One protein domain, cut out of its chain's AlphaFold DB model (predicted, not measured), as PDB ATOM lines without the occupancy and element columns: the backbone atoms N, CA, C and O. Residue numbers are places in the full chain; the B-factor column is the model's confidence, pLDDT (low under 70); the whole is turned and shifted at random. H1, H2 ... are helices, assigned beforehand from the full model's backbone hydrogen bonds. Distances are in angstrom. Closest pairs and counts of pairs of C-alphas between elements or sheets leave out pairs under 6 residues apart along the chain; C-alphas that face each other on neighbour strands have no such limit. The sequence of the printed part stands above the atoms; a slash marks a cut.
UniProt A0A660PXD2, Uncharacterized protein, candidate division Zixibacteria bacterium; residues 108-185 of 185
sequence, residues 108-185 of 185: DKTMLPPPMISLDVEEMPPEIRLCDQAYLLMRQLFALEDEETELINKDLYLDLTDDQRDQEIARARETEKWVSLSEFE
ATOM      1  N   ASP A 108      -3.797  33.591   7.215       95.50
ATOM      2  CA  ASP A 108      -4.373  32.264   7.408       95.50
ATOM      3  C   ASP A 108      -3.285  31.186   7.526       95.50
ATOM      4  O   ASP A 108      -2.633  30.803   6.556       95.50
ATOM      5  N   LYS A 109      -3.115  30.654   8.739       96.31
ATOM      6  CA  LYS A 109      -2.144  29.588   9.040       96.31
ATOM      7  C   LYS A 109      -2.695  28.174   8.825       96.31
ATOM      8  O   LYS A 109      -2.111  27.212   9.324       96.31
ATOM      9  N   THR A 110      -3.825  28.021   8.136       95.44
ATOM     10  CA  THR A 110      -4.403  26.705   7.835       95.44
ATOM     11  C   THR A 110      -3.414  25.865   7.031       95.44
ATOM     12  O   THR A 110      -2.889  26.314   6.012       95.44
ATOM     13  N   MET A 111      -3.174  24.632   7.481       94.62
ATOM     14  CA  MET A 111      -2.331  23.674   6.765       94.62
ATOM     15  C   MET A 111      -3.000  23.242   5.464       94.62
ATOM     16  O   MET A 111      -4.169  22.841   5.458       94.62
ATOM     17  N   LEU A 112      -2.251  23.301   4.366       88.12
ATOM     18  CA  LEU A 112      -2.707  22.785   3.087       88.12
ATOM     19  C   LEU A 112      -2.599  21.256   3.075       88.12
ATOM     20  O   LEU A 112      -1.666  20.694   3.653       88.12
ATOM     21  N   PRO A 113      -3.535  20.555   2.414       81.81
ATOM     22  CA  PRO A 113      -3.370  19.130   2.195       81.81
ATOM     23  C   PRO A 113      -2.111  18.897   1.346       81.81
ATOM     24  O   PRO A 113      -1.866  19.663   0.407       81.81
ATOM     25  N   PRO A 114      -1.330  17.842   1.634       76.62
ATOM     26  CA  PRO A 114      -0.164  17.524   0.829       76.62
ATOM     27  C   PRO A 114      -0.593  17.303  -0.629       76.62
ATOM     28  O   PRO A 114      -1.673  16.747  -0.879       76.62
ATOM     29  N   PRO A 115       0.224  17.733  -1.604       73.44
ATOM     30  CA  PRO A 115      -0.074  17.484  -3.004       73.44
ATOM     31  C   PRO A 115      -0.178  15.974  -3.246       73.44
ATOM     32  O   PRO A 115       0.521  15.177  -2.621       73.44
ATOM     33  N   MET A 116      -1.064  15.556  -4.151       66.69
ATOM     34  CA  MET A 116      -1.121  14.152  -4.559       66.69
ATOM     35  C   MET A 116       0.104  13.845  -5.417       66.69
ATOM     36  O   MET A 116       0.173  14.263  -6.571       66.69
ATOM     37  N   ILE A 117       1.063  13.123  -4.849       68.31
ATOM     38  CA  ILE A 117       2.308  12.757  -5.524       68.31
ATOM     39  C   ILE A 117       2.230  11.304  -5.978       68.31
ATOM     40  O   ILE A 117       1.663  10.451  -5.291       68.31
ATOM     41  N   SER A 118       2.794  11.014  -7.149       60.66
ATOM     42  CA  SER A 118       3.085   9.640  -7.562       60.66
ATOM     43  C   SER A 118       4.016   8.985  -6.542       60.66
ATOM     44  O   SER A 118       4.911   9.644  -6.032       60.66
ATOM     45  N   LEU A 119       3.830   7.693  -6.265       59.88
ATOM     46  CA  LEU A 119       4.536   6.946  -5.209       59.88
ATOM     47  C   LEU A 119       6.082   6.921  -5.323       59.88
ATOM     48  O   LEU A 119       6.729   6.494  -4.375       59.88
ATOM     49  N   ASP A 120       6.656   7.401  -6.430       68.19
ATOM     50  CA  ASP A 120       8.093   7.383  -6.738       68.19
ATOM     51  C   ASP A 120       8.764   8.766  -6.581       68.19
ATOM     52  O   ASP A 120       9.506   9.206  -7.458       68.19
ATOM     53  N   VAL A 121       8.488   9.490  -5.493       68.38
ATOM     54  CA  VAL A 121       9.275  10.686  -5.123       68.38
ATOM     55  C   VAL A 121      10.318  10.329  -4.073       68.38
ATOM     56  O   VAL A 121      10.000   9.687  -3.073       68.38
ATOM     57  N   GLU A 122      11.558  10.761  -4.305       75.19
ATOM     58  CA  GLU A 122      12.686  10.542  -3.388       75.19
ATOM     59  C   GLU A 122      12.538  11.346  -2.088       75.19
ATOM     60  O   GLU A 122      12.917  10.864  -1.021       75.19
ATOM     61  N   GLU A 123      11.915  12.526  -2.158       73.81
ATOM     62  CA  GLU A 123      11.659  13.401  -1.016       73.81
ATOM     63  C   GLU A 123      10.180  13.790  -0.952       73.81
ATOM     64  O   GLU A 123       9.552  14.124  -1.961       73.81
ATOM     65  N   MET A 124       9.600  13.731   0.252       73.62
ATOM     66  CA  MET A 124       8.261  14.271   0.467       73.62
ATOM     67  C   MET A 124       8.336  15.802   0.508       73.62
ATOM     68  O   MET A 124       9.202  16.334   1.200       73.62
ATOM     69  N   PRO A 125       7.419  16.513  -0.166       79.25
ATOM     70  CA  PRO A 125       7.333  17.958  -0.096       79.25
ATOM     71  C   PRO A 125       7.121  18.411   1.349       79.25
ATOM     72  O   PRO A 125       6.419  17.723   2.103       79.25
ATOM     73  N   PRO A 126       7.668  19.577   1.719       84.69
ATOM     74  CA  PRO A 126       7.469  20.137   3.044       84.69
ATOM     75  C   PRO A 126       5.988  20.446   3.300       84.69
ATOM     76  O   PRO A 126       5.196  20.644   2.374       84.69
ATOM     77  N   GLU A 127       5.610  20.505   4.578       88.38
ATOM     78  CA  GLU A 127       4.284  20.977   4.975       88.38
ATOM     79  C   GLU A 127       4.164  22.488   4.725       88.38
ATOM     80  O   GLU A 127       5.001  23.291   5.155       88.38
ATOM     81  N   ILE A 128       3.100  22.880   4.022       91.81
ATOM     82  CA  ILE A 128       2.869  24.258   3.578       91.81
ATOM     83  C   ILE A 128       1.560  24.765   4.181       91.81
ATOM     84  O   ILE A 128       0.521  24.103   4.097       91.81
ATOM     85  N   ARG A 129       1.595  25.965   4.766       95.88
ATOM     86  CA  ARG A 129       0.405  26.686   5.239       95.88
ATOM     87  C   ARG A 129      -0.144  27.581   4.130       95.88
ATOM     88  O   ARG A 129       0.575  27.973   3.212       95.88
ATOM     89  N   LEU A 130      -1.413  27.962   4.223       94.69
ATOM     90  CA  LEU A 130      -2.030  28.870   3.255       94.69
ATOM     91  C   LEU A 130      -1.283  30.217   3.168       94.69
ATOM     92  O   LEU A 130      -1.041  30.702   2.061       94.69
ATOM     93  N   CYS A 131      -0.842  30.768   4.304       96.81
ATOM     94  CA  CYS A 131      -0.023  31.980   4.361       96.81
ATOM     95  C   CYS A 131       1.336  31.836   3.660       96.81
ATOM     96  O   CYS A 131       1.795  32.783   3.025       96.81
ATOM     97  N   ASP A 132       1.949  30.653   3.702       96.44
ATOM     98  CA  ASP A 132       3.229  30.389   3.035       96.44
ATOM     99  C   ASP A 132       3.043  30.392   1.510       96.44
ATOM    100  O   ASP A 132       3.810  31.008   0.772       96.44
ATOM    101  N   GLN A 133       1.965  29.769   1.021       95.06
ATOM    102  CA  GLN A 133       1.635  29.787  -0.404       95.06
ATOM    103  C   GLN A 133       1.283  31.199  -0.890       95.06
ATOM    104  O   GLN A 133       1.661  31.583  -1.999       95.06
ATOM    105  N   ALA A 134       0.572  31.973  -0.069       96.19
ATOM    106  CA  ALA A 134       0.263  33.365  -0.369       96.19
ATOM    107  C   ALA A 134       1.532  34.223  -0.449       96.19
ATOM    108  O   ALA A 134       1.652  35.033  -1.366       96.19
ATOM    109  N   TYR A 135       2.496  34.003   0.448       96.12
ATOM    110  CA  TYR A 135       3.798  34.666   0.413       96.12
ATOM    111  C   TYR A 135       4.545  34.386  -0.892       96.12
ATOM    112  O   TYR A 135       4.968  35.327  -1.562       96.12
ATOM    113  N   LEU A 136       4.637  33.115  -1.295       94.69
ATOM    114  CA  LEU A 136       5.304  32.720  -2.539       94.69
ATOM    115  C   LEU A 136       4.635  33.345  -3.775       94.69
ATOM    116  O   LEU A 136       5.317  33.894  -4.635       94.69
ATOM    117  N   LEU A 137       3.298  33.340  -3.832       94.44
ATOM    118  CA  LEU A 137       2.549  33.977  -4.924       94.44
ATOM    119  C   LEU A 137       2.730  35.499  -4.938       94.44
ATOM    120  O   LEU A 137       2.825  36.110  -6.002       94.44
ATOM    121  N   MET A 138       2.786  36.130  -3.765       93.81
ATOM    122  CA  MET A 138       2.998  37.568  -3.668       93.81
ATOM    123  C   MET A 138       4.428  37.939  -4.082       93.81
ATOM    124  O   MET A 138       4.611  38.915  -4.808       93.81
ATOM    125  N   ARG A 139       5.426  37.113  -3.746       93.38
ATOM    126  CA  ARG A 139       6.795  37.252  -4.258       93.38
ATOM    127  C   ARG A 139       6.833  37.156  -5.779       93.38
ATOM    128  O   ARG A 139       7.338  38.078  -6.410       93.38
ATOM    129  N   GLN A 140       6.242  36.114  -6.364       91.19
ATOM    130  CA  GLN A 140       6.173  35.935  -7.818       91.19
ATOM    131  C   GLN A 140       5.563  37.166  -8.515       91.19
ATOM    132  O   GLN A 140       6.036  37.614  -9.558       91.19
ATOM    133  N   LEU A 141       4.552  37.779  -7.894       90.19
ATOM    134  CA  LEU A 141       3.875  38.960  -8.425       90.19
ATOM    135  C   LEU A 141       4.704  40.258  -8.366       90.19
ATOM    136  O   LEU A 141       4.415  41.198  -9.115       90.19
ATOM    137  N   PHE A 142       5.672  40.378  -7.456       89.94
ATOM    138  CA  PHE A 142       6.367  41.645  -7.175       89.94
ATOM    139  C   PHE A 142       7.877  41.615  -7.392       89.94
ATOM    140  O   PHE A 142       8.428  42.641  -7.786       89.94
ATOM    141  N   ALA A 143       8.534  40.489  -7.131       87.00
ATOM    142  CA  ALA A 143       9.980  40.361  -7.249       87.00
ATOM    143  C   ALA A 143      10.432  40.327  -8.719       87.00
ATOM    144  O   ALA A 143      11.520  40.807  -9.020       87.00
ATOM    145  N   LEU A 144       9.561  39.849  -9.628       83.88
ATOM    146  CA  LEU A 144       9.831  39.732 -11.071       83.88
ATOM    147  C   LEU A 144      11.167  39.020 -11.349       83.88
ATOM    148  O   LEU A 144      11.950  39.439 -12.202       83.88
ATOM    149  N   GLU A 145      11.422  37.975 -10.568       85.94
ATOM    150  CA  GLU A 145      12.612  37.134 -10.644       85.94
ATOM    151  C   GLU A 145      12.560  36.260 -11.902       85.94
ATOM    152  O   GLU A 145      11.487  35.976 -12.439       85.94
ATOM    153  N   ASP A 146      13.725  35.851 -12.400       88.50
ATOM    154  CA  ASP A 146      13.786  34.761 -13.369       88.50
ATOM    155  C   ASP A 146      13.433  33.418 -12.699       88.50
ATOM    156  O   ASP A 146      13.458  33.290 -11.473       88.50
ATOM    157  N   GLU A 147      13.108  32.410 -13.510       86.00
ATOM    158  CA  GLU A 147      12.623  31.105 -13.040       86.00
ATOM    159  C   GLU A 147      13.621  30.381 -12.117       86.00
ATOM    160  O   GLU A 147      13.209  29.714 -11.169       86.00
ATOM    161  N   GLU A 148      14.930  30.532 -12.352       88.19
ATOM    162  CA  GLU A 148      15.967  29.914 -11.517       88.19
ATOM    163  C   GLU A 148      16.013  30.581 -10.137       88.19
ATOM    164  O   GLU A 148      15.968  29.900  -9.110       88.19
ATOM    165  N   THR A 149      16.025  31.914 -10.105       88.38
ATOM    166  CA  THR A 149      15.992  32.690  -8.859       88.38
ATOM    167  C   THR A 149      14.702  32.444  -8.063       88.38
ATOM    168  O   THR A 149      14.749  32.323  -6.835       88.38
ATOM    169  N   GLU A 150      13.553  32.332  -8.739       88.19
ATOM    170  CA  GLU A 150      12.265  32.014  -8.108       88.19
ATOM    171  C   GLU A 150      12.306  30.640  -7.420       88.19
ATOM    172  O   GLU A 150      11.888  30.514  -6.264       88.19
ATOM    173  N   LEU A 151      12.849  29.622  -8.102       89.00
ATOM    174  CA  LEU A 151      12.979  28.267  -7.566       89.00
ATOM    175  C   LEU A 151      13.866  28.247  -6.313       89.00
ATOM    176  O   LEU A 151      13.456  27.732  -5.275       89.00
ATOM    177  N   ILE A 152      15.043  28.874  -6.385       91.38
ATOM    178  CA  ILE A 152      15.994  28.931  -5.268       91.38
ATOM    179  C   ILE A 152      15.366  29.623  -4.053       91.38
ATOM    180  O   ILE A 152      15.429  29.105  -2.940       91.38
ATOM    181  N   ASN A 153      14.728  30.782  -4.242       91.69
ATOM    182  CA  ASN A 153      14.096  31.503  -3.134       91.69
ATOM    183  C   ASN A 153      12.927  30.729  -2.526       91.69
ATOM    184  O   ASN A 153      12.706  30.806  -1.317       91.69
ATOM    185  N   LYS A 154      12.168  29.999  -3.347       92.12
ATOM    186  CA  LYS A 154      11.100  29.135  -2.857       92.12
ATOM    187  C   LYS A 154      11.658  28.044  -1.947       92.12
ATOM    188  O   LYS A 154      11.126  27.872  -0.853       92.12
ATOM    189  N   ASP A 155      12.705  27.350  -2.375       91.62
ATOM    190  CA  ASP A 155      13.301  26.262  -1.596       91.62
ATOM    191  C   ASP A 155      13.897  26.798  -0.286       91.62
ATOM    192  O   ASP A 155      13.519  26.342   0.791       91.62
ATOM    193  N   LEU A 156      14.683  27.882  -0.356       93.38
ATOM    194  CA  LEU A 156      15.232  28.554   0.828       93.38
ATOM    195  C   LEU A 156      14.145  28.984   1.820       93.38
ATOM    196  O   LEU A 156      14.327  28.857   3.027       93.38
ATOM    197  N   TYR A 157      13.016  29.504   1.333       94.56
ATOM    198  CA  TYR A 157      11.899  29.899   2.188       94.56
ATOM    199  C   TYR A 157      11.229  28.701   2.869       94.56
ATOM    200  O   TYR A 157      10.847  28.791   4.035       94.56
ATOM    201  N   LEU A 158      11.052  27.597   2.142       92.75
ATOM    202  CA  LEU A 158      10.392  26.398   2.657       92.75
ATOM    203  C   LEU A 158      11.277  25.603   3.628       92.75
ATOM    204  O   LEU A 158      10.734  24.880   4.463       92.75
ATOM    205  N   ASP A 159      12.594  25.801   3.578       92.69
ATOM    206  CA  ASP A 159      13.556  25.260   4.546       92.69
ATOM    207  C   ASP A 159      13.574  26.020   5.887       92.69
ATOM    208  O   ASP A 159      14.112  25.531   6.888       92.69
ATOM    209  N   LEU A 160      12.976  27.215   5.950       92.88
ATOM    210  CA  LEU A 160      12.858  27.987   7.185       92.88
ATOM    211  C   LEU A 160      11.888  27.334   8.178       92.88
ATOM    212  O   LEU A 160      10.863  26.749   7.827       92.88
ATOM    213  N   THR A 161      12.146  27.545   9.470       93.69
ATOM    214  CA  THR A 161      11.169  27.194  10.513       93.69
ATOM    215  C   THR A 161       9.905  28.055  10.400       93.69
ATOM    216  O   THR A 161       9.948  29.169   9.881       93.69
ATOM    217  N   ASP A 162       8.773  27.589  10.934       94.44
ATOM    218  CA  ASP A 162       7.513  28.353  10.972       94.44
ATOM    219  C   ASP A 162       7.676  29.769  11.533       94.44
ATOM    220  O   ASP A 162       7.140  30.720  10.968       94.44
ATOM    221  N   ASP A 163       8.451  29.924  12.610       95.38
ATOM    222  CA  ASP A 163       8.702  31.227  13.230       95.38
ATOM    223  C   ASP A 163       9.510  32.149  12.306       95.38
ATOM    224  O   ASP A 163       9.268  33.355  12.260       95.38
ATOM    225  N   GLN A 164      10.461  31.594  11.551       95.38
ATOM    226  CA  GLN A 164      11.238  32.344  10.564       95.38
ATOM    227  C   GLN A 164      10.389  32.711   9.341       95.38
ATOM    228  O   GLN A 164      10.456  33.848   8.878       95.38
ATOM    229  N   ARG A 165       9.535  31.796   8.862       95.81
ATOM    230  CA  ARG A 165       8.559  32.066   7.794       95.81
ATOM    231  C   ARG A 165       7.595  33.183   8.186       95.81
ATOM    232  O   ARG A 165       7.345  34.082   7.389       95.81
ATOM    233  N   ASP A 166       7.100  33.163   9.422       96.25
ATOM    234  CA  ASP A 166       6.208  34.192   9.959       96.25
ATOM    235  C   ASP A 166       6.905  35.560  10.060       96.25
ATOM    236  O   ASP A 166       6.310  36.589   9.725       96.25
ATOM    237  N   GLN A 167       8.171  35.584  10.494       95.25
ATOM    238  CA  GLN A 167       8.987  36.801  10.526       95.25
ATOM    239  C   GLN A 167       9.232  37.358   9.125       95.25
ATOM    240  O   GLN A 167       9.130  38.568   8.927       95.25
ATOM    241  N   GLU A 168       9.506  36.492   8.153       95.06
ATOM    242  CA  GLU A 168       9.738  36.903   6.772       95.06
ATOM    243  C   GLU A 168       8.460  37.436   6.113       95.06
ATOM    244  O   GLU A 168       8.492  38.489   5.473       95.06
ATOM    245  N   ILE A 169       7.309  36.796   6.351       95.75
ATOM    246  CA  ILE A 169       5.999  37.325   5.945       95.75
ATOM    247  C   ILE A 169       5.777  38.715   6.552       95.75
ATOM    248  O   ILE A 169       5.398  39.648   5.842       95.75
ATOM    249  N   ALA A 170       6.024  38.879   7.856       94.94
ATOM    250  CA  ALA A 170       5.860  40.164   8.529       94.94
ATOM    251  C   ALA A 170       6.794  41.238   7.946       94.94
ATOM    252  O   ALA A 170       6.336  42.339   7.632       94.94
ATOM    253  N   ARG A 171       8.072  40.905   7.721       94.56
ATOM    254  CA  ARG A 171       9.064  41.784   7.087       94.56
ATOM    255  C   ARG A 171       8.617  42.204   5.690       94.56
ATOM    256  O   ARG A 171       8.669  43.391   5.367       94.56
ATOM    257  N   ALA A 172       8.197  41.261   4.851       92.75
ATOM    258  CA  ALA A 172       7.771  41.543   3.483       92.75
ATOM    259  C   ALA A 172       6.543  42.466   3.452       92.75
ATOM    260  O   ALA A 172       6.515  43.408   2.662       92.75
ATOM    261  N   ARG A 173       5.577  42.257   4.358       92.31
ATOM    262  CA  ARG A 173       4.394  43.124   4.493       92.31
ATOM    263  C   ARG A 173       4.729  44.522   5.010       92.31
ATOM    264  O   ARG A 173       4.163  45.488   4.520       92.31
ATOM    265  N   GLU A 174       5.635  44.647   5.980       92.81
ATOM    266  CA  GLU A 174       6.013  45.949   6.550       92.81
ATOM    267  C   GLU A 174       6.888  46.771   5.597       92.81
ATOM    268  O   GLU A 174       6.737  47.986   5.483       92.81
ATOM    269  N   THR A 175       7.832  46.112   4.923       90.88
ATOM    270  CA  THR A 175       8.819  46.797   4.080       90.88
ATOM    271  C   THR A 175       8.378  46.960   2.632       90.88
ATOM    272  O   THR A 175       9.004  47.745   1.920       90.88
ATOM    273  N   GLU A 176       7.366  46.203   2.193       87.75
ATOM    274  CA  GLU A 176       6.928  46.079   0.793       87.75
ATOM    275  C   GLU A 176       8.078  45.709  -0.166       87.75
ATOM    276  O   GLU A 176       8.051  46.007  -1.362       87.75
ATOM    277  N   LYS A 177       9.127  45.066   0.361       87.62
ATOM    278  CA  LYS A 177      10.341  44.705  -0.378       87.62
ATOM    279  C   LYS A 177      10.542  43.202  -0.406       87.62
ATOM    280  O   LYS A 177      10.517  42.542   0.634       87.62
ATOM    281  N   TRP A 178      10.873  42.700  -1.587       88.44
ATOM    282  CA  TRP A 178      11.190  41.300  -1.851       88.44
ATOM    283  C   TRP A 178      12.688  41.202  -2.105       88.44
ATOM    284  O   TRP A 178      13.164  41.568  -3.173       88.44
ATOM    285  N   VAL A 179      13.433  40.828  -1.067       84.88
ATOM    286  CA  VAL A 179      14.890  40.658  -1.136       84.88
ATOM    287  C   VAL A 179      15.219  39.190  -1.363       84.88
ATOM    288  O   VAL A 179      14.419  38.318  -1.004       84.88
ATOM    289  N   SER A 180      16.363  38.912  -1.985       82.12
ATOM    290  CA  SER A 180      16.830  37.538  -2.162       82.12
ATOM    291  C   SER A 180      17.063  36.888  -0.802       82.12
ATOM    292  O   SER A 180      17.678  37.494   0.075       82.12
ATOM    293  N   LEU A 181      16.574  35.663  -0.617       81.75
ATOM    294  CA  LEU A 181      16.790  34.925   0.628       81.75
ATOM    295  C   LEU A 181      18.210  34.353   0.716       81.75
ATOM    296  O   LEU A 181      18.711  34.142   1.815       81.75
ATOM    297  N   SER A 182      18.894  34.205  -0.422       73.44
ATOM    298  CA  SER A 182      20.301  33.788  -0.484       73.44
ATOM    299  C   SER A 182      21.288  34.820   0.074       73.44
ATOM    300  O   SER A 182      22.446  34.496   0.312       73.44
ATOM    301  N   GLU A 183      20.861  36.066   0.307       60.81
ATOM    302  CA  GLU A 183      21.705  37.111   0.909       60.81
ATOM    303  C   GLU A 183      21.824  36.991   2.440       60.81
ATOM    304  O   GLU A 183      22.576  37.753   3.052       60.81
ATOM    305  N   PHE A 184      21.086  36.065   3.065       57.81
ATOM    306  CA  PHE A 184      21.070  35.861   4.519       57.81
ATOM    307  C   PHE A 184      21.894  34.652   5.001       57.81
ATOM    308  O   PHE A 184      21.892  34.382   6.205       57.81
ATOM    309  N   GLU A 185      22.590  33.957   4.093       47.97
ATOM    310  CA  GLU A 185      23.566  32.897   4.416       47.97
ATOM    311  C   GLU A 185      24.935  33.438   4.863       47.97
ATOM    312  O   GLU A 185      25.434  34.432   4.282       47.97
TER     313      GLU A 185
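This is residues 108 to 185 of the 185 residues of an uncharacterized protein of candidate division Zixibacteria bacterium (UniProt A0A660PXD2). Three helices, H1, H2 and H3, set loosely together with their centres in a triangle, make the body, and a long loop with no named element, residues 108 to 129, runs out from it and folds back to the start of H1. The tip of this loop, residues 118 to 123, sticks out and makes much of the longest span, while the short H4 packs on H2 near the end of the chain. The printed part has 78 residues with four named helices, in the order H1, H2, H3, H4, and no named strand; the class is all helix. The whole is compact, with a radius of gyration of the C-alphas of 13.1 A, and the C-alphas span 40 by 28 by 24 A.

Residues 108 to 129 come first, and of these residues 118 to 123 stand free. H1, residues 130 to 143, is close to but not clearly touching H2, residues 147 to 158; their closest C-alphas, those of Leu 136 and Lys 154, are 6.8 A apart. These two helices run opposite ways at a shallow tilt of 31 degrees. H3, residues 162 to 175, is close to but not clearly touching H1, with the closest C-alphas, those of Tyr 135 and Ile 169, 6.5 A apart. H1 and H3 run the same way at a steep tilt of 40 degrees. H2 and H3 are also close but not clearly touching, with the closest C-alphas, those of Tyr 157 and Arg 165, 6.9 A apart; they run opposite ways at a steep tilt of 55 degrees. H4, residues 181 to 184, touches H2, which meets it with residues 153 to 157 alone; the closest C-alphas, those of Asn 153 and Leu 181, are 5.8 A apart. H4 is apart from H1 and from H3. In H1, H2 and H3 every O i to N i+4 pair is within hydrogen-bond range; H4 is too short for such a pair, and its one O i to N i+3 pair is within range.

The printed part begins at C-alpha 108, at (-4.373, 32.264, 7.408). H1 begins at C-alpha 130, at (-2.030, 28.870, 3.255), and measures 19.7 A from first to last C-alpha. H2 measures 16.5 A and H3 19.7 A. H4, four residues, ends at C-alpha 184, at (21.070, 35.861, 4.519).

The two C-alphas farthest apart, those of Leu 119 and Thr 175, are 41.1 A apart. The printed part has no cut, and it ends at Glu 185, the chain's last residue. The links from H1 to H2, from H2 to H3 and from H3 to H4 are tight. The mean pLDDT of the printed part is 86.7, and it is under 70 at residues 116 to 121 and 183 to 185.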